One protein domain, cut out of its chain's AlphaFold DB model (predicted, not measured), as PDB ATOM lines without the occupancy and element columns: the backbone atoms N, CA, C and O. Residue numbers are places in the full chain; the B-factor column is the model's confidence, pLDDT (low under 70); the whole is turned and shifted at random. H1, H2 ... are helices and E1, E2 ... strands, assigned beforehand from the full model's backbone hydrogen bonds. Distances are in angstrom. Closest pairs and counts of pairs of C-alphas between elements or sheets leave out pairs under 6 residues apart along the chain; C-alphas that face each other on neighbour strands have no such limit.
ATOM      1  N   THR A   9      35.614  43.178  26.174       95.69
ATOM      2  CA  THR A   9      35.842  43.019  24.730       95.69
ATOM      3  C   THR A   9      36.203  41.572  24.413       95.69
ATOM      4  O   THR A   9      37.158  41.030  24.968       95.69
ATOM      5  N   ILE A  10      35.458  40.960  23.495       96.06
ATOM      6  CA  ILE A  10      35.669  39.601  23.010       96.06
ATOM      7  C   ILE A  10      36.133  39.679  21.556       96.06
ATOM      8  O   ILE A  10      35.401  40.145  20.684       96.06
ATOM      9  N   VAL A  11      37.358  39.207  21.327       93.69
ATOM     10  CA  VAL A  11      38.055  39.202  20.035       93.69
ATOM     11  C   VAL A  11      38.516  37.776  19.772       93.69
ATOM     12  O   VAL A  11      39.304  37.247  20.555       93.69
ATOM     13  N   ASN A  12      38.027  37.158  18.693       91.12
ATOM     14  CA  ASN A  12      38.423  35.814  18.255       91.12
ATOM     15  C   ASN A  12      38.432  34.757  19.383       91.12
ATOM     16  O   ASN A  12      39.458  34.134  19.672       91.12
ATOM     17  N   GLY A  13      37.296  34.583  20.057       91.88
ATOM     18  CA  GLY A  13      37.196  33.675  21.195       91.88
ATOM     19  C   GLY A  13      35.765  33.317  21.568       91.88
ATOM     20  O   GLY A  13      34.820  34.027  21.228       91.88
ATOM     21  N   THR A  14      35.626  32.218  22.307       94.94
ATOM     22  CA  THR A  14      34.337  31.657  22.742       94.94
ATOM     23  C   THR A  14      34.277  31.487  24.268       94.94
ATOM     24  O   THR A  14      34.165  30.360  24.761       94.94
ATOM     25  N   PRO A  15      34.463  32.566  25.054       96.75
ATOM     26  CA  PRO A  15      34.442  32.464  26.507       96.75
ATOM     27  C   PRO A  15      33.021  32.224  27.029       96.75
ATOM     28  O   PRO A  15      32.036  32.518  26.355       96.75
ATOM     29  N   ILE A  16      32.931  31.748  28.270       97.56
ATOM     30  CA  ILE A  16      31.686  31.783  29.037       97.56
ATOM     31  C   ILE A  16      31.752  33.003  29.953       97.56
ATOM     32  O   ILE A  16      32.620  33.068  30.824       97.56
ATOM     33  N   ILE A  17      30.842  33.947  29.751       97.69
ATOM     34  CA  ILE A  17      30.660  35.135  30.582       97.69
ATOM     35  C   ILE A  17      29.447  34.863  31.466       97.69
ATOM     36  O   ILE A  17      28.316  34.852  30.981       97.69
ATOM     37  N   ARG A  18      29.687  34.566  32.744       96.25
ATOM     38  CA  ARG A  18      28.628  34.198  33.690       96.25
ATOM     39  C   ARG A  18      28.677  34.998  34.977       96.25
ATOM     40  O   ARG A  18      29.778  35.256  35.465       96.25
ATOM     41  N   ASP A  19      27.505  35.346  35.490       95.38
ATOM     42  CA  ASP A  19      27.312  35.945  36.814       95.38
ATOM     43  C   ASP A  19      28.123  37.237  37.030       95.38
ATOM     44  O   ASP A  19      28.605  37.533  38.123       95.38
ATOM     45  N   ASN A  20      28.315  38.021  35.961       96.19
ATOM     46  CA  ASN A  20      29.022  39.299  36.024       96.19
ATOM     47  C   ASN A  20      28.046  40.464  36.157       96.19
ATOM     48  O   ASN A  20      26.974  40.477  35.557       96.19
ATOM     49  N   ILE A  21      28.494  41.506  36.851       96.56
ATOM     50  CA  ILE A  21      27.840  42.815  36.894       96.56
ATOM     51  C   ILE A  21      28.602  43.756  35.959       96.56
ATOM     52  O   ILE A  21      29.726  44.169  36.259       96.56
ATOM     53  N   VAL A  22      28.020  44.082  34.807       97.75
ATOM     54  CA  VAL A  22      28.600  44.950  33.772       97.75
ATOM     55  C   VAL A  22      27.728  46.187  33.616       97.75
ATOM     56  O   VAL A  22      26.740  46.189  32.880       97.75
ATOM     57  N   VAL A  23      28.094  47.252  34.328       96.81
ATOM     58  CA  VAL A  23      27.214  48.409  34.493       96.81
ATOM     59  C   VAL A  23      27.899  49.740  34.244       96.81
ATOM     60  O   VAL A  23      29.082  49.877  34.530       96.81
ATOM     61  N   GLY A  24      27.172  50.737  33.740       95.81
ATOM     62  CA  GLY A  24      27.655  52.122  33.683       95.81
ATOM     63  C   GLY A  24      28.957  52.311  32.896       95.81
ATOM     64  O   GLY A  24      29.833  53.062  33.328       95.81
ATOM     65  N   ASN A  25      29.154  51.583  31.794       97.06
ATOM     66  CA  ASN A  25      30.297  51.787  30.905       97.06
ATOM     67  C   ASN A  25      29.890  52.758  29.796       97.06
ATOM     68  O   ASN A  25      28.988  52.454  29.019       97.06
ATOM     69  N   PHE A  26      30.542  53.922  29.738       95.50
ATOM     70  CA  PHE A  26      30.431  54.909  28.662       95.50
ATOM     71  C   PHE A  26      31.459  56.033  28.840       95.50
ATOM     72  O   PHE A  26      31.978  56.273  29.930       95.50
ATOM     73  N   VAL A  27      31.715  56.765  27.758       94.94
ATOM     74  CA  VAL A  27      32.383  58.069  27.777       94.94
ATOM     75  C   VAL A  27      31.407  59.102  27.229       94.94
ATOM     76  O   VAL A  27      30.985  59.008  26.076       94.94
ATOM     77  N   THR A  28      31.063  60.101  28.045       91.06
ATOM     78  CA  THR A  28      30.085  61.137  27.686       91.06
ATOM     79  C   THR A  28      30.397  61.775  26.334       91.06
ATOM     80  O   THR A  28      31.489  62.300  26.121       91.06
ATOM     81  N   GLY A  29      29.423  61.742  25.421       89.62
ATOM     82  CA  GLY A  29      29.542  62.330  24.084       89.62
ATOM     83  C   GLY A  29      30.315  61.478  23.072       89.62
ATOM     84  O   GLY A  29      30.464  61.903  21.928       89.62
ATOM     85  N   ASN A  30      30.781  60.284  23.451       94.25
ATOM     86  CA  ASN A  30      31.420  59.342  22.539       94.25
ATOM     87  C   ASN A  30      30.527  58.110  22.292       94.25
ATOM     88  O   ASN A  30      30.594  57.147  23.061       94.25
ATOM     89  N   PRO A  31      29.737  58.093  21.205       90.94
ATOM     90  CA  PRO A  31      28.853  56.973  20.889       90.94
ATOM     91  C   PRO A  31      29.604  55.696  20.483       90.94
ATOM     92  O   PRO A  31      29.017  54.632  20.487       90.94
ATOM     93  N   ASN A  32      30.904  55.760  20.173       91.19
ATOM     94  CA  ASN A  32      31.701  54.560  19.877       91.19
ATOM     95  C   ASN A  32      32.238  53.875  21.148       91.19
ATOM     96  O   ASN A  32      33.068  52.972  21.062       91.19
ATOM     97  N   SER A  33      31.821  54.351  22.320       93.88
ATOM     98  CA  SER A  33      32.155  53.785  23.621       93.88
ATOM     99  C   SER A  33      30.911  53.200  24.281       93.88
ATOM    100  O   SER A  33      29.791  53.350  23.804       93.88
ATOM    101  N   GLY A  34      31.116  52.572  25.428       93.50
ATOM    102  CA  GLY A  34      30.062  52.196  26.343       93.50
ATOM    103  C   GLY A  34      29.266  50.969  25.942       93.50
ATOM    104  O   GLY A  34      28.134  50.822  26.381       93.50
ATOM    105  N   ALA A  35      29.844  50.073  25.145       96.62
ATOM    106  CA  ALA A  35      29.345  48.708  25.091       96.62
ATOM    107  C   ALA A  35      29.612  48.028  26.444       96.62
ATOM    108  O   ALA A  35      30.748  48.041  26.933       96.62
ATOM    109  N   GLY A  36      28.589  47.433  27.054       97.88
ATOM    110  CA  GLY A  36      28.762  46.549  28.201       97.88
ATOM    111  C   GLY A  36      29.620  45.362  27.782       97.88
ATOM    112  O   GLY A  36      30.730  45.174  28.287       97.88
ATOM    113  N   LEU A  37      29.157  44.624  26.776       98.00
ATOM    114  CA  LEU A  37      29.953  43.626  26.070       98.00
ATOM    115  C   LEU A  37      30.125  44.052  24.616       98.00
ATOM    116  O   LEU A  37      29.159  44.343  23.919       98.00
ATOM    117  N   TYR A  38      31.361  44.043  24.148       97.06
ATOM    118  CA  TYR A  38      31.698  44.223  22.748       97.06
ATOM    119  C   TYR A  38      32.166  42.889  22.181       97.06
ATOM    120  O   TYR A  38      33.158  42.331  22.655       97.06
ATOM    121  N   ILE A  39      31.481  42.383  21.163       97.19
ATOM    122  CA  ILE A  39      31.743  41.079  20.560       97.19
ATOM    123  C   ILE A  39      32.018  41.279  19.074       97.19
ATOM    124  O   ILE A  39      31.132  41.664  18.314       97.19
ATOM    125  N   GLY A  40      33.254  41.024  18.645       90.12
ATOM    126  CA  GLY A  40      33.631  41.232  17.251       90.12
ATOM    127  C   GLY A  40      35.095  40.938  16.947       90.12
ATOM    128  O   GLY A  40      35.735  40.147  17.632       90.12
ATOM    129  N   TYR A  41      35.599  41.565  15.880       79.50
ATOM    130  CA  TYR A  41      36.976  41.511  15.368       79.50
ATOM    131  C   TYR A  41      37.648  40.124  15.360       79.50
ATOM    132  O   TYR A  41      38.384  39.754  16.271       79.50
ATOM    133  N   PRO A  42      37.613  39.462  14.200       76.06
ATOM    134  CA  PRO A  42      36.521  38.578  13.806       76.06
ATOM    135  C   PRO A  42      36.319  37.395  14.779       76.06
ATOM    136  O   PRO A  42      37.241  36.970  15.471       76.06
ATOM    137  N   ASN A  43      35.122  36.802  14.752       82.81
ATOM    138  CA  ASN A  43      34.792  35.506  15.375       82.81
ATOM    139  C   ASN A  43      34.736  35.473  16.916       82.81
ATOM    140  O   ASN A  43      35.001  34.436  17.524       82.81
ATOM    141  N   GLY A  44      34.380  36.579  17.576       94.62
ATOM    142  CA  GLY A  44      33.863  36.482  18.945       94.62
ATOM    143  C   GLY A  44      32.552  35.686  18.948       94.62
ATOM    144  O   GLY A  44      31.674  35.997  18.152       94.62
ATOM    145  N   ASN A  45      32.435  34.655  19.785       96.25
ATOM    146  CA  ASN A  45      31.218  33.848  19.943       96.25
ATOM    147  C   ASN A  45      31.083  33.332  21.391       96.25
ATOM    148  O   ASN A  45      31.289  32.141  21.642       96.25
ATOM    149  N   PRO A  46      30.865  34.228  22.373       97.56
ATOM    150  CA  PRO A  46      30.737  33.845  23.769       97.56
ATOM    151  C   PRO A  46      29.380  33.201  24.072       97.56
ATOM    152  O   PRO A  46      28.392  33.428  23.374       97.56
ATOM    153  N   ILE A  47      29.343  32.465  25.181       98.31
ATOM    154  CA  ILE A  47      28.108  32.143  25.898       98.31
ATOM    155  C   ILE A  47      27.977  33.154  27.037       98.31
ATOM    156  O   ILE A  47      28.887  33.257  27.864       98.31
ATOM    157  N   CYS A  48      26.868  33.881  27.095       98.19
ATOM    158  CA  CYS A  48      26.575  34.847  28.148       98.19
ATOM    159  C   CYS A  48      25.340  34.386  28.923       98.19
ATOM    160  O   CYS A  48      24.261  34.291  28.342       98.19
ATOM    161  N   THR A  49      25.482  34.118  30.221       97.56
ATOM    162  CA  THR A  49      24.375  33.657  31.073       97.56
ATOM    163  C   THR A  49      24.416  34.300  32.458       97.56
ATOM    164  O   THR A  49      25.497  34.561  32.977       97.56
ATOM    165  N   GLY A  50      23.263  34.599  33.053       96.25
ATOM    166  CA  GLY A  50      23.183  35.078  34.439       96.25
ATOM    167  C   GLY A  50      23.796  36.458  34.704       96.25
ATOM    168  O   GLY A  50      23.983  36.815  35.857       96.25
ATOM    169  N   ASN A  51      24.163  37.251  33.688       97.94
ATOM    170  CA  ASN A  51      24.834  38.542  33.904       97.94
ATOM    171  C   ASN A  51      23.839  39.692  34.119       97.94
ATOM    172  O   ASN A  51      22.780  39.720  33.502       97.94
ATOM    173  N   LEU A  52      24.229  40.714  34.882       97.44
ATOM    174  CA  LEU A  52      23.583  42.028  34.873       97.44
ATOM    175  C   LEU A  52      24.304  42.921  33.869       97.44
ATOM    176  O   LEU A  52      25.500  43.179  34.008       97.44
ATOM    177  N   ILE A  53      23.568  43.427  32.884       98.38
ATOM    178  CA  ILE A  53      24.074  44.340  31.859       98.38
ATOM    179  C   ILE A  53      23.191  45.585  31.875       98.38
ATOM    180  O   ILE A  53      22.085  45.580  31.327       98.38
ATOM    181  N   ALA A  54      23.662  46.650  32.533       96.94
ATOM    182  CA  ALA A  54      22.821  47.812  32.812       96.94
ATOM    183  C   ALA A  54      23.516  49.175  32.703       96.94
ATOM    184  O   ALA A  54      24.698  49.313  32.993       96.94
ATOM    185  N   GLY A  55      22.794  50.219  32.301       95.88
ATOM    186  CA  GLY A  55      23.317  51.595  32.312       95.88
ATOM    187  C   GLY A  55      24.505  51.866  31.381       95.88
ATOM    188  O   GLY A  55      25.181  52.883  31.524       95.88
ATOM    189  N   ASN A  56      24.816  50.951  30.463       97.88
ATOM    190  CA  ASN A  56      25.836  51.149  29.434       97.88
ATOM    191  C   ASN A  56      25.240  51.964  28.266       97.88
ATOM    192  O   ASN A  56      24.022  52.044  28.150       97.88
ATOM    193  N   TYR A  57      26.043  52.537  27.362       96.44
ATOM    194  CA  TYR A  57      25.485  53.108  26.117       96.44
ATOM    195  C   TYR A  57      24.825  52.044  25.236       96.44
ATOM    196  O   TYR A  57      23.771  52.292  24.654       96.44
ATOM    197  N   TYR A  58      25.421  50.854  25.202       97.19
ATOM    198  CA  TYR A  58      24.874  49.659  24.573       97.19
ATOM    199  C   TYR A  58      25.048  48.493  25.534       97.19
ATOM    200  O   TYR A  58      26.113  48.355  26.136       97.19
ATOM    201  N   GLY A  59      24.043  47.632  25.679       98.12
ATOM    202  CA  GLY A  59      24.171  46.451  26.530       98.12
ATOM    203  C   GLY A  59      25.213  45.492  25.954       98.12
ATOM    204  O   GLY A  59      26.297  45.319  26.517       98.12
ATOM    205  N   ILE A  60      24.909  44.922  24.790       98.44
ATOM    206  CA  ILE A  60      25.819  44.063  24.027       98.44
ATOM    207  C   ILE A  60      25.886  44.555  22.583       98.44
ATOM    208  O   ILE A  60      24.873  44.583  21.895       98.44
ATOM    209  N   SER A  61      27.081  44.902  22.111       97.62
ATOM    210  CA  SER A  61      27.349  45.238  20.711       97.62
ATOM    211  C   SER A  61      28.013  44.056  20.011       97.62
ATOM    212  O   SER A  61      29.155  43.715  20.320       97.62
ATOM    213  N   ILE A  62      27.311  43.448  19.060       97.56
ATOM    214  CA  ILE A  62      27.771  42.328  18.238       97.56
ATOM    215  C   ILE A  62      28.009  42.872  16.837       97.56
ATOM    216  O   ILE A  62      27.064  43.228  16.136       97.56
ATOM    217  N   ILE A  63      29.277  43.000  16.451       95.19
ATOM    218  CA  ILE A  63      29.667  43.628  15.185       95.19
ATOM    219  C   ILE A  63      30.838  42.881  14.542       95.19
ATOM    220  O   ILE A  63      31.453  42.010  15.156       95.19
ATOM    221  N   SER A  64      31.206  43.236  13.306       93.06
ATOM    222  CA  SER A  64      32.417  42.712  12.642       93.06
ATOM    223  C   SER A  64      32.517  41.177  12.672       93.06
ATOM    224  O   SER A  64      33.525  40.626  13.113       93.06
ATOM    225  N   SER A  65      31.447  40.506  12.231       92.44
ATOM    226  CA  SER A  65      31.289  39.041  12.197       92.44
ATOM    227  C   SER A  65      31.292  38.326  13.558       92.44
ATOM    228  O   SER A  65      31.517  37.115  13.606       92.44
ATOM    229  N   GLY A  66      31.065  39.050  14.656       96.25
ATOM    230  CA  GLY A  66      30.760  38.452  15.955       96.25
ATOM    231  C   GLY A  66      29.442  37.671  15.947       96.25
ATOM    232  O   GLY A  66      28.590  37.866  15.087       96.25
ATOM    233  N   SER A  67      29.289  36.776  16.909       96.88
ATOM    234  CA  SER A  67      28.049  36.079  17.254       96.88
ATOM    235  C   SER A  67      27.982  35.949  18.775       96.88
ATOM    236  O   SER A  67      28.945  36.293  19.456       96.88
ATOM    237  N   ALA A  68      26.880  35.464  19.330       97.50
ATOM    238  CA  ALA A  68      26.781  35.127  20.743       97.50
ATOM    239  C   ALA A  68      25.664  34.111  20.974       97.50
ATOM    240  O   ALA A  68      24.657  34.113  20.266       97.50
ATOM    241  N   ASN A  69      25.815  33.301  22.019       98.06
ATOM    242  CA  ASN A  69      24.684  32.654  22.665       98.06
ATOM    243  C   ASN A  69      24.369  33.420  23.953       98.06
ATOM    244  O   ASN A  69      25.142  33.386  24.910       98.06
ATOM    245  N   LEU A  70      23.258  34.145  23.950       98.56
ATOM    246  CA  LEU A  70      22.731  34.872  25.100       98.56
ATOM    247  C   LEU A  70      21.572  34.110  25.758       98.56
ATOM    248  O   LEU A  70      20.940  34.671  26.646       98.56
ATOM    249  N   GLY A  71      21.244  32.896  25.299       98.12
ATOM    250  CA  GLY A  71      20.110  32.106  25.767       98.12
ATOM    251  C   GLY A  71      19.540  31.147  24.727       98.12
ATOM    252  O   GLY A  71      18.838  31.618  23.833       98.12
ATOM    253  N   ASP A  72      19.766  29.833  24.869       97.31
ATOM    254  CA  ASP A  72      19.295  28.785  23.937       97.31
ATOM    255  C   ASP A  72      18.565  27.623  24.636       97.31
ATOM    256  O   ASP A  72      19.072  26.510  24.753       97.31
ATOM    257  N   VAL A  73      17.300  27.862  24.987       96.38
ATOM    258  CA  VAL A  73      16.433  26.861  25.642       96.38
ATOM    259  C   VAL A  73      15.982  25.725  24.718       96.38
ATOM    260  O   VAL A  73      15.219  24.845  25.123       96.38
ATOM    261  N   GLY A  74      16.368  25.769  23.440       93.06
ATOM    262  CA  GLY A  74      16.019  24.758  22.446       93.06
ATOM    263  C   GLY A  74      16.953  23.548  22.456       93.06
ATOM    264  O   GLY A  74      16.650  22.543  21.803       93.06
ATOM    265  N   ASN A  75      18.081  23.635  23.162       93.06
ATOM    266  CA  ASN A  75      19.113  22.610  23.179       93.06
ATOM    267  C   ASN A  75      19.101  21.796  24.504       93.06
ATOM    268  O   ASN A  75      18.168  21.877  25.300       93.06
ATOM    269  N   ALA A  76      20.065  20.883  24.680       93.31
ATOM    270  CA  ALA A  76      20.146  20.027  25.875       93.31
ATOM    271  C   ALA A  76      21.037  20.597  26.994       93.31
ATOM    272  O   ALA A  76      21.030  20.067  28.108       93.31
ATOM    273  N   ALA A  77      21.861  21.597  26.685       92.81
ATOM    274  CA  ALA A  77      22.664  22.305  27.662       92.81
ATOM    275  C   ALA A  77      21.756  23.289  28.413       92.81
ATOM    276  O   ALA A  77      20.879  23.900  27.834       92.81
ATOM    277  N   GLN A  78      21.913  23.359  29.735       92.00
ATOM    278  CA  GLN A  78      21.113  24.257  30.583       92.00
ATOM    279  C   GLN A  78      21.930  25.453  31.076       92.00
ATOM    280  O   GLN A  78      21.419  26.380  31.691       92.00
ATOM    281  N   ASN A  79      23.246  25.411  30.867       92.12
ATOM    282  CA  ASN A  79      24.194  26.408  31.357       92.12
ATOM    283  C   ASN A  79      24.450  27.537  30.343       92.12
ATOM    284  O   ASN A  79      25.412  28.289  30.497       92.12
ATOM    285  N   ASP A  80      23.637  27.600  29.295       95.44
ATOM    286  CA  ASP A  80      23.572  28.626  28.260       95.44
ATOM    287  C   ASP A  80      22.132  29.131  28.048       95.44
ATOM    288  O   ASP A  80      21.881  29.869  27.101       95.44
ATOM    289  N   ASP A  81      21.212  28.809  28.966       96.31
ATOM    290  CA  ASP A  81      19.790  29.187  28.953       96.31
ATOM    291  C   ASP A  81      19.542  30.616  29.476       96.31
ATOM    292  O   ASP A  81      18.614  30.876  30.242       96.31
ATOM    293  N   GLY A  82      20.376  31.575  29.079       96.94
ATOM    294  CA  GLY A  82      20.107  33.000  29.272       96.94
ATOM    295  C   GLY A  82      20.226  33.466  30.719       96.94
ATOM    296  O   GLY A  82      21.307  33.388  31.297       96.94
ATOM    297  N   LEU A  83      19.154  34.007  31.298       96.25
ATOM    298  CA  LEU A  83      19.115  34.667  32.613       96.25
ATOM    299  C   LEU A  83      19.960  35.945  32.721       96.25
ATOM    300  O   LEU A  83      20.246  36.414  33.821       96.25
ATOM    301  N   ASN A  84      20.346  36.548  31.598       97.75
ATOM    302  CA  ASN A  84      20.931  37.883  31.625       97.75
ATOM    303  C   ASN A  84      19.830  38.914  31.908       97.75
ATOM    304  O   ASN A  84      18.765  38.867  31.289       97.75
ATOM    305  N   LEU A  85      20.085  39.849  32.823       96.69
ATOM    306  CA  LEU A  85      19.208  40.975  33.125       96.69
ATOM    307  C   LEU A  85      19.678  42.219  32.372       96.69
ATOM    308  O   LEU A  85      20.798  42.693  32.580       96.69
ATOM    309  N   PHE A  86      18.801  42.762  31.529       97.38
ATOM    310  CA  PHE A  86      19.047  43.990  30.777       97.38
ATOM    311  C   PHE A  86      18.260  45.165  31.357       97.38
ATOM    312  O   PHE A  86      17.033  45.109  31.452       97.38
ATOM    313  N   ALA A  87      18.954  46.252  31.710       94.19
ATOM    314  CA  ALA A  87      18.315  47.424  32.309       94.19
ATOM    315  C   ALA A  87      18.957  48.751  31.881       94.19
ATOM    316  O   ALA A  87      20.130  49.003  32.132       94.19
ATOM    317  N   GLY A  88      18.180  49.646  31.268       93.06
ATOM    318  CA  GLY A  88      18.596  51.039  31.058       93.06
ATOM    319  C   GLY A  88      19.878  51.231  30.236       93.06
ATOM    320  O   GLY A  88      20.589  52.209  30.454       93.06
ATOM    321  N   ASN A  89      20.210  50.312  29.321       97.06
ATOM    322  CA  ASN A  89      21.352  50.492  28.424       97.06
ATOM    323  C   ASN A  89      20.997  51.515  27.339       97.06
ATOM    324  O   ASN A  89      20.352  51.155  26.357       97.06
ATOM    325  N   SER A  90      21.352  52.785  27.536       95.31
ATOM    326  CA  SER A  90      20.908  53.883  26.684       95.31
ATOM    327  C   SER A  90      22.024  54.813  26.228       95.31
ATOM    328  O   SER A  90      22.836  55.296  27.017       95.31
ATOM    329  N   LEU A  91      21.969  55.164  24.944       93.44
ATOM    330  CA  LEU A  91      22.726  56.242  24.330       93.44
ATOM    331  C   LEU A  91      21.761  57.356  23.910       93.44
ATOM    332  O   LEU A  91      20.875  57.149  23.084       93.44
ATOM    333  N   ASN A  92      21.965  58.565  24.440       90.56
ATOM    334  CA  ASN A  92      21.182  59.763  24.097       90.56
ATOM    335  C   ASN A  92      19.653  59.582  24.232       90.56
ATOM    336  O   ASN A  92      18.889  60.161  23.461       90.56
ATOM    337  N   GLY A  93      19.209  58.784  25.209       90.44
ATOM    338  CA  GLY A  93      17.791  58.542  25.487       90.44
ATOM    339  C   GLY A  93      17.149  57.434  24.647       90.44
ATOM    340  O   GLY A  93      15.969  57.159  24.837       90.44
ATOM    341  N   VAL A  94      17.901  56.785  23.753       93.75
ATOM    342  CA  VAL A  94      17.462  55.571  23.047       93.75
ATOM    343  C   VAL A  94      18.091  54.359  23.720       93.75
ATOM    344  O   VAL A  94      19.279  54.401  24.040       93.75
ATOM    345  N   THR A  95      17.308  53.313  23.971       96.56
ATOM    346  CA  THR A  95      17.763  52.102  24.667       96.56
ATOM    347  C   THR A  95      18.150  51.024  23.663       96.56
ATOM    348  O   THR A  95      17.340  50.669  22.818       96.56
ATOM    349  N   TRP A  96      19.354  50.470  23.804       96.75
ATOM    350  CA  TRP A  96      19.858  49.354  23.007       96.75
ATOM    351  C   TRP A  96      20.456  48.296  23.930       96.75
ATOM    352  O   TRP A  96      21.617  48.370  24.339       96.75
ATOM    353  N   ASN A  97      19.646  47.302  24.286       98.25
ATOM    354  CA  ASN A  97      20.073  46.190  25.127       98.25
ATOM    355  C   ASN A  97      20.919  45.191  24.330       98.25
ATOM    356  O   ASN A  97      21.969  44.757  24.806       98.25
ATOM    357  N   ILE A  98      20.506  44.893  23.095       98.50
ATOM    358  CA  ILE A  98      21.257  44.068  22.148       98.50
ATOM    359  C   ILE A  98      21.373  44.839  20.839       98.50
ATOM    360  O   ILE A  98      20.377  45.301  20.292       98.50
ATOM    361  N   TRP A  99      22.592  44.967  20.331       98.00
ATOM    362  CA  TRP A  99      22.876  45.544  19.027       98.00
ATOM    363  C   TRP A  99      23.542  44.494  18.143       98.00
ATOM    364  O   TRP A  99      24.744  44.255  18.287       98.00
ATOM    365  N   ASN A 100      22.782  43.851  17.253       98.06
ATOM    366  CA  ASN A 100      23.305  42.893  16.284       98.06
ATOM    367  C   ASN A 100      23.468  43.547  14.907       98.06
ATOM    368  O   ASN A 100      22.554  43.564  14.088       98.06
ATOM    369  N   ASP A 101      24.666  44.053  14.627       97.00
ATOM    370  CA  ASP A 101      25.046  44.559  13.300       97.00
ATOM    371  C   ASP A 101      25.911  43.522  12.571       97.00
ATOM    372  O   ASP A 101      27.010  43.785  12.070       97.00
ATOM    373  N   THR A 102      25.443  42.273  12.594       96.94
ATOM    374  CA  THR A 102      26.033  41.159  11.850       96.94
ATOM    375  C   THR A 102      24.940  40.299  11.225       96.94
ATOM    376  O   THR A 102      23.847  40.228  11.778       96.94
ATOM    377  N   PRO A 103      25.226  39.559  10.138       97.06
ATOM    378  CA  PRO A 103      24.267  38.613   9.558       97.06
ATOM    379  C   PRO A 103      24.001  37.360  10.412       97.06
ATOM    380  O   PRO A 103      23.229  36.496   9.998       97.06
ATOM    381  N   ASN A 104      24.688  37.188  11.547       96.94
ATOM    382  CA  ASN A 104      24.555  35.993  12.374       96.94
ATOM    383  C   ASN A 104      23.270  36.065  13.204       96.94
ATOM    384  O   ASN A 104      22.971  37.102  13.793       96.94
ATOM    385  N   ALA A 105      22.537  34.953  13.275       97.56
ATOM    386  CA  ALA A 105      21.406  34.825  14.188       97.56
ATOM    387  C   ALA A 105      21.902  34.686  15.634       97.56
ATOM    388  O   ALA A 105      22.892  33.992  15.884       97.56
ATOM    389  N   ILE A 106      21.199  35.322  16.569       98.38
ATOM    390  CA  ILE A 106      21.547  35.348  17.992       98.38
ATOM    391  C   ILE A 106      20.413  34.716  18.793       98.38
ATOM    392  O   ILE A 106      19.260  35.136  18.697       98.38
ATOM    393  N   ASN A 107      20.749  33.730  19.616       98.38
ATOM    394  CA  ASN A 107      19.828  33.177  20.601       98.38
ATOM    395  C   ASN A 107      19.899  34.041  21.865       98.38
ATOM    396  O   ASN A 107      20.987  34.267  22.390       98.38
ATOM    397  N   ALA A 108      18.765  34.576  22.317       98.44
ATOM    398  CA  ALA A 108      18.651  35.464  23.477       98.44
ATOM    399  C   ALA A 108      17.429  35.131  24.345       98.44
ATOM    400  O   ALA A 108      16.842  36.006  24.991       98.44
ATOM    401  N   GLN A 109      17.036  33.863  24.338       98.25
ATOM    402  CA  GLN A 109      15.877  33.354  25.053       98.25
ATOM    403  C   GLN A 109      16.150  33.295  26.559       98.25
ATOM    404  O   GLN A 109      17.288  33.277  27.013       98.25
ATOM    405  N   ASN A 110      15.085  33.256  27.349       97.38
ATOM    406  CA  ASN A 110      15.110  33.140  28.803       97.38
ATOM    407  C   ASN A 110      15.939  34.230  29.511       97.38
ATOM    408  O   ASN A 110      16.420  34.039  30.623       97.38
ATOM    409  N   ASN A 111      16.096  35.395  28.882       97.75
ATOM    410  CA  ASN A 111      16.663  36.583  29.517       97.75
ATOM    411  C   ASN A 111      15.589  37.386  30.252       97.75
ATOM    412  O   ASN A 111      14.398  37.290  29.942       97.75
ATOM    413  N   ILE A 112      16.028  38.177  31.230       95.88
ATOM    414  CA  ILE A 112      15.175  39.026  32.054       95.88
ATOM    415  C   ILE A 112      15.143  40.425  31.441       95.88
ATOM    416  O   ILE A 112      16.167  41.103  31.314       95.88
ATOM    417  N   TRP A 113      13.934  40.860  31.110       94.50
ATOM    418  CA  TRP A 113      13.639  42.184  30.579       94.50
ATOM    419  C   TRP A 113      12.711  42.902  31.557       94.50
ATOM    420  O   TRP A 113      11.779  42.297  32.084       94.50
ATOM    421  N   LEU A 114      12.955  44.187  31.812       88.94
ATOM    422  CA  LEU A 114      12.155  44.970  32.768       88.94
ATOM    423  C   LEU A 114      10.795  45.431  32.214       88.94
ATOM    424  O   LEU A 114      10.033  46.084  32.924       88.94
ATOM    425  N   ASP A 115      10.490  45.097  30.960       89.88
ATOM    426  CA  ASP A 115       9.192  45.331  30.334       89.88
ATOM    427  C   ASP A 115       8.534  43.982  30.018       89.88
ATOM    428  O   ASP A 115       9.188  43.064  29.530       89.88
ATOM    429  N   ALA A 116       7.239  43.850  30.301       88.25
ATOM    430  CA  ALA A 116       6.476  42.642  29.990       88.25
ATOM    431  C   ALA A 116       5.893  42.667  28.564       88.25
ATOM    432  O   ALA A 116       5.444  41.641  28.048       88.25
ATOM    433  N   ASN A 117       5.861  43.837  27.919       94.56
ATOM    434  CA  ASN A 117       5.380  43.999  26.557       94.56
ATOM    435  C   ASN A 117       6.484  43.640  25.556       94.56
ATOM    436  O   ASN A 117       7.449  44.380  25.366       94.56
ATOM    437  N   LEU A 118       6.286  42.526  24.852       96.06
ATOM    438  CA  LEU A 118       7.225  42.008  23.857       96.06
ATOM    439  C   LEU A 118       7.568  43.031  22.764       96.06
ATOM    440  O   LEU A 118       8.715  43.089  22.344       96.06
ATOM    441  N   SER A 119       6.629  43.891  22.353       96.81
ATOM    442  CA  SER A 119       6.920  44.931  21.354       96.81
ATOM    443  C   SER A 119       7.830  46.038  21.888       96.81
ATOM    444  O   SER A 119       8.557  46.641  21.105       96.81
ATOM    445  N   ASN A 120       7.789  46.322  23.190       96.38
ATOM    446  CA  ASN A 120       8.694  47.291  23.800       96.38
ATOM    447  C   ASN A 120      10.093  46.688  23.957       96.38
ATOM    448  O   ASN A 120      11.075  47.395  23.768       96.38
ATOM    449  N   ILE A 121      10.185  45.387  24.258       97.38
ATOM    450  CA  ILE A 121      11.461  44.658  24.272       97.38
ATOM    451  C   ILE A 121      12.098  44.674  22.877       97.38
ATOM    452  O   ILE A 121      13.266  45.041  22.768       97.38
ATOM    453  N   ASP A 122      11.319  44.342  21.842       97.94
ATOM    454  CA  ASP A 122      11.732  44.342  20.430       97.94
ATOM    455  C   ASP A 122      12.389  45.672  20.033       97.94
ATOM    456  O   ASP A 122      13.493  45.691  19.515       97.94
ATOM    457  N   GLN A 123      11.792  46.804  20.429       97.25
ATOM    458  CA  GLN A 123      12.334  48.148  20.164       97.25
ATOM    459  C   GLN A 123      13.693  48.440  20.826       97.25
ATOM    460  O   GLN A 123      14.304  49.463  20.523       97.25
ATOM    461  N   THR A 124      14.153  47.602  21.762       97.94
ATOM    462  CA  THR A 124      15.475  47.732  22.407       97.94
ATOM    463  C   THR A 124      16.534  46.806  21.811       97.94
ATOM    464  O   THR A 124      17.667  46.759  22.311       97.94
ATOM    465  N   ILE A 125      16.167  46.054  20.781       98.56
ATOM    466  CA  ILE A 125      17.008  45.114  20.057       98.56
ATOM    467  C   ILE A 125      17.199  45.686  18.652       98.56
ATOM    468  O   ILE A 125      16.244  46.126  18.035       98.56
ATOM    469  N   TYR A 126      18.442  45.744  18.181       98.25
ATOM    470  CA  TYR A 126      18.742  46.059  16.785       98.25
ATOM    471  C   TYR A 126      19.042  44.753  16.047       98.25
ATOM    472  O   TYR A 126      20.054  44.112  16.362       98.25
ATOM    473  N   ASP A 127      18.189  44.364  15.102       98.44
ATOM    474  CA  ASP A 127      18.311  43.126  14.326       98.44
ATOM    475  C   ASP A 127      17.779  43.251  12.878       98.44
ATOM    476  O   ASP A 127      17.992  44.277  12.221       98.44
ATOM    477  N   ASP A 128      17.176  42.190  12.323       97.62
ATOM    478  CA  ASP A 128      16.633  42.186  10.965       97.62
ATOM    479  C   ASP A 128      15.411  43.101  10.783       97.62
ATOM    480  O   ASP A 128      15.117  43.501   9.647       97.62
ATOM    481  N   ASN A 129      14.762  43.513  11.878       97.25
ATOM    482  CA  ASN A 129      13.697  44.510  11.862       97.25
ATOM    483  C   ASN A 129      14.233  45.911  11.523       97.25
ATOM    484  O   ASN A 129      13.629  46.636  10.723       97.25
ATOM    485  N   GLU A 130      15.386  46.291  12.079       97.38
ATOM    486  CA  GLU A 130      16.026  47.589  11.838       97.38
ATOM    487  C   GLU A 130      16.896  47.579  10.578       97.38
ATOM    488  O   GLU A 130      17.100  48.626   9.949       97.38
ATOM    489  N   SER A 131      17.419  46.411  10.195       97.69
ATOM    490  CA  SER A 131      18.299  46.267   9.041       97.69
ATOM    491  C   SER A 131      18.218  44.891   8.391       97.69
ATOM    492  O   SER A 131      18.699  43.901   8.922       97.69
ATOM    493  N   SER A 132      17.779  44.842   7.130       97.31
ATOM    494  CA  SER A 132      17.737  43.603   6.326       97.31
ATOM    495  C   SER A 132      19.080  42.868   6.126       97.31
ATOM    496  O   SER A 132      19.098  41.792   5.528       97.31
ATOM    497  N   THR A 133      20.214  43.447   6.542       97.44
ATOM    498  CA  THR A 133      21.533  42.787   6.512       97.44
ATOM    499  C   THR A 133      21.938  42.171   7.849       97.44
ATOM    500  O   THR A 133      22.917  41.422   7.891       97.44
ATOM    501  N   SER A 134      21.225  42.505   8.922       98.12
ATOM    502  CA  SER A 134      21.410  41.928  10.247       98.12
ATOM    503  C   SER A 134      20.680  40.590  10.361       98.12
ATOM    504  O   SER A 134      19.736  40.309   9.624       98.12
ATOM    505  N   GLY A 135      21.169  39.725  11.245       98.25
ATOM    506  CA  GLY A 135      20.530  38.462  11.582       98.25
ATOM    507  C   GLY A 135      19.512  38.634  12.705       98.25
ATOM    508  O   GLY A 135      19.668  39.501  13.563       98.25
ATOM    509  N   VAL A 136      18.515  37.753  12.720       98.38
ATOM    510  CA  VAL A 136      17.446  37.740  13.726       98.38
ATOM    511  C   VAL A 136      17.974  37.520  15.143       98.38
ATOM    512  O   VAL A 136      18.863  36.686  15.368       98.38
ATOM    513  N   VAL A 137      17.385  38.216  16.117       98.69
ATOM    514  CA  VAL A 137      17.602  37.962  17.544       98.69
ATOM    515  C   VAL A 137      16.386  37.230  18.117       98.69
ATOM    516  O   VAL A 137      15.303  37.779  18.296       98.69
ATOM    517  N   THR A 138      16.559  35.953  18.454       98.50
ATOM    518  CA  THR A 138      15.481  35.130  19.024       98.50
ATOM    519  C   THR A 138      15.434  35.316  20.540       98.50
ATOM    520  O   THR A 138      16.152  34.632  21.266       98.50
ATOM    521  N   TYR A 139      14.602  36.236  21.038       98.19
ATOM    522  CA  TYR A 139      14.549  36.586  22.471       98.19
ATOM    523  C   TYR A 139      13.408  35.934  23.270       98.19
ATOM    524  O   TYR A 139      13.350  36.083  24.490       98.19
TER     525      TYR A 139
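Overview. This is residues 9 to 139 of the 209 residues of an uncharacterized protein of Candidatus Marinimicrobia bacterium CG_4_10_14_0_2_um_filter_48_9 (UniProt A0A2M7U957). With little regular structure, the chain winds in stacked turns, a solenoid walled by three parallel sheets, ordered E1 E4 E7 E9, E3 E6 E8 and E2 E5, with H1 at the end away from E1. The 131 printed residues have nine named strands, then one helix: mostly strand, with only 37 residues in named elements. It is compact, radius of gyration of the C-alphas 13.3 A, spanning 43 by 34 by 32 A.

Along the chain. E1, residues 9 to 11, begins at C-alpha 9 (35.842, 43.019, 24.730). E2 is 16 to 18, E3 21 to 23, E4 35 to 40 (11.7 A), E5 47 to 49, E6 52 to 54, E7 58 to 62 (10.1 A), E8 85 to 87, E9 98 to 100. H1, 118 to 122, ends at C-alpha 122 (11.732, 44.342, 20.430).

Arrangement. E4 and E7 are parallel at 2 degrees; N 39 and O 61, 2.8 A, are within hydrogen-bond range. E2 runs on into E3 at 84 degrees. H1's O i to N i+4 pair is within range.

Size, cuts and confidence. The printed part has no cut. Links E3 to E4, E7 to E8 and E9 to H1 are long. No printed residue is under pLDDT 70.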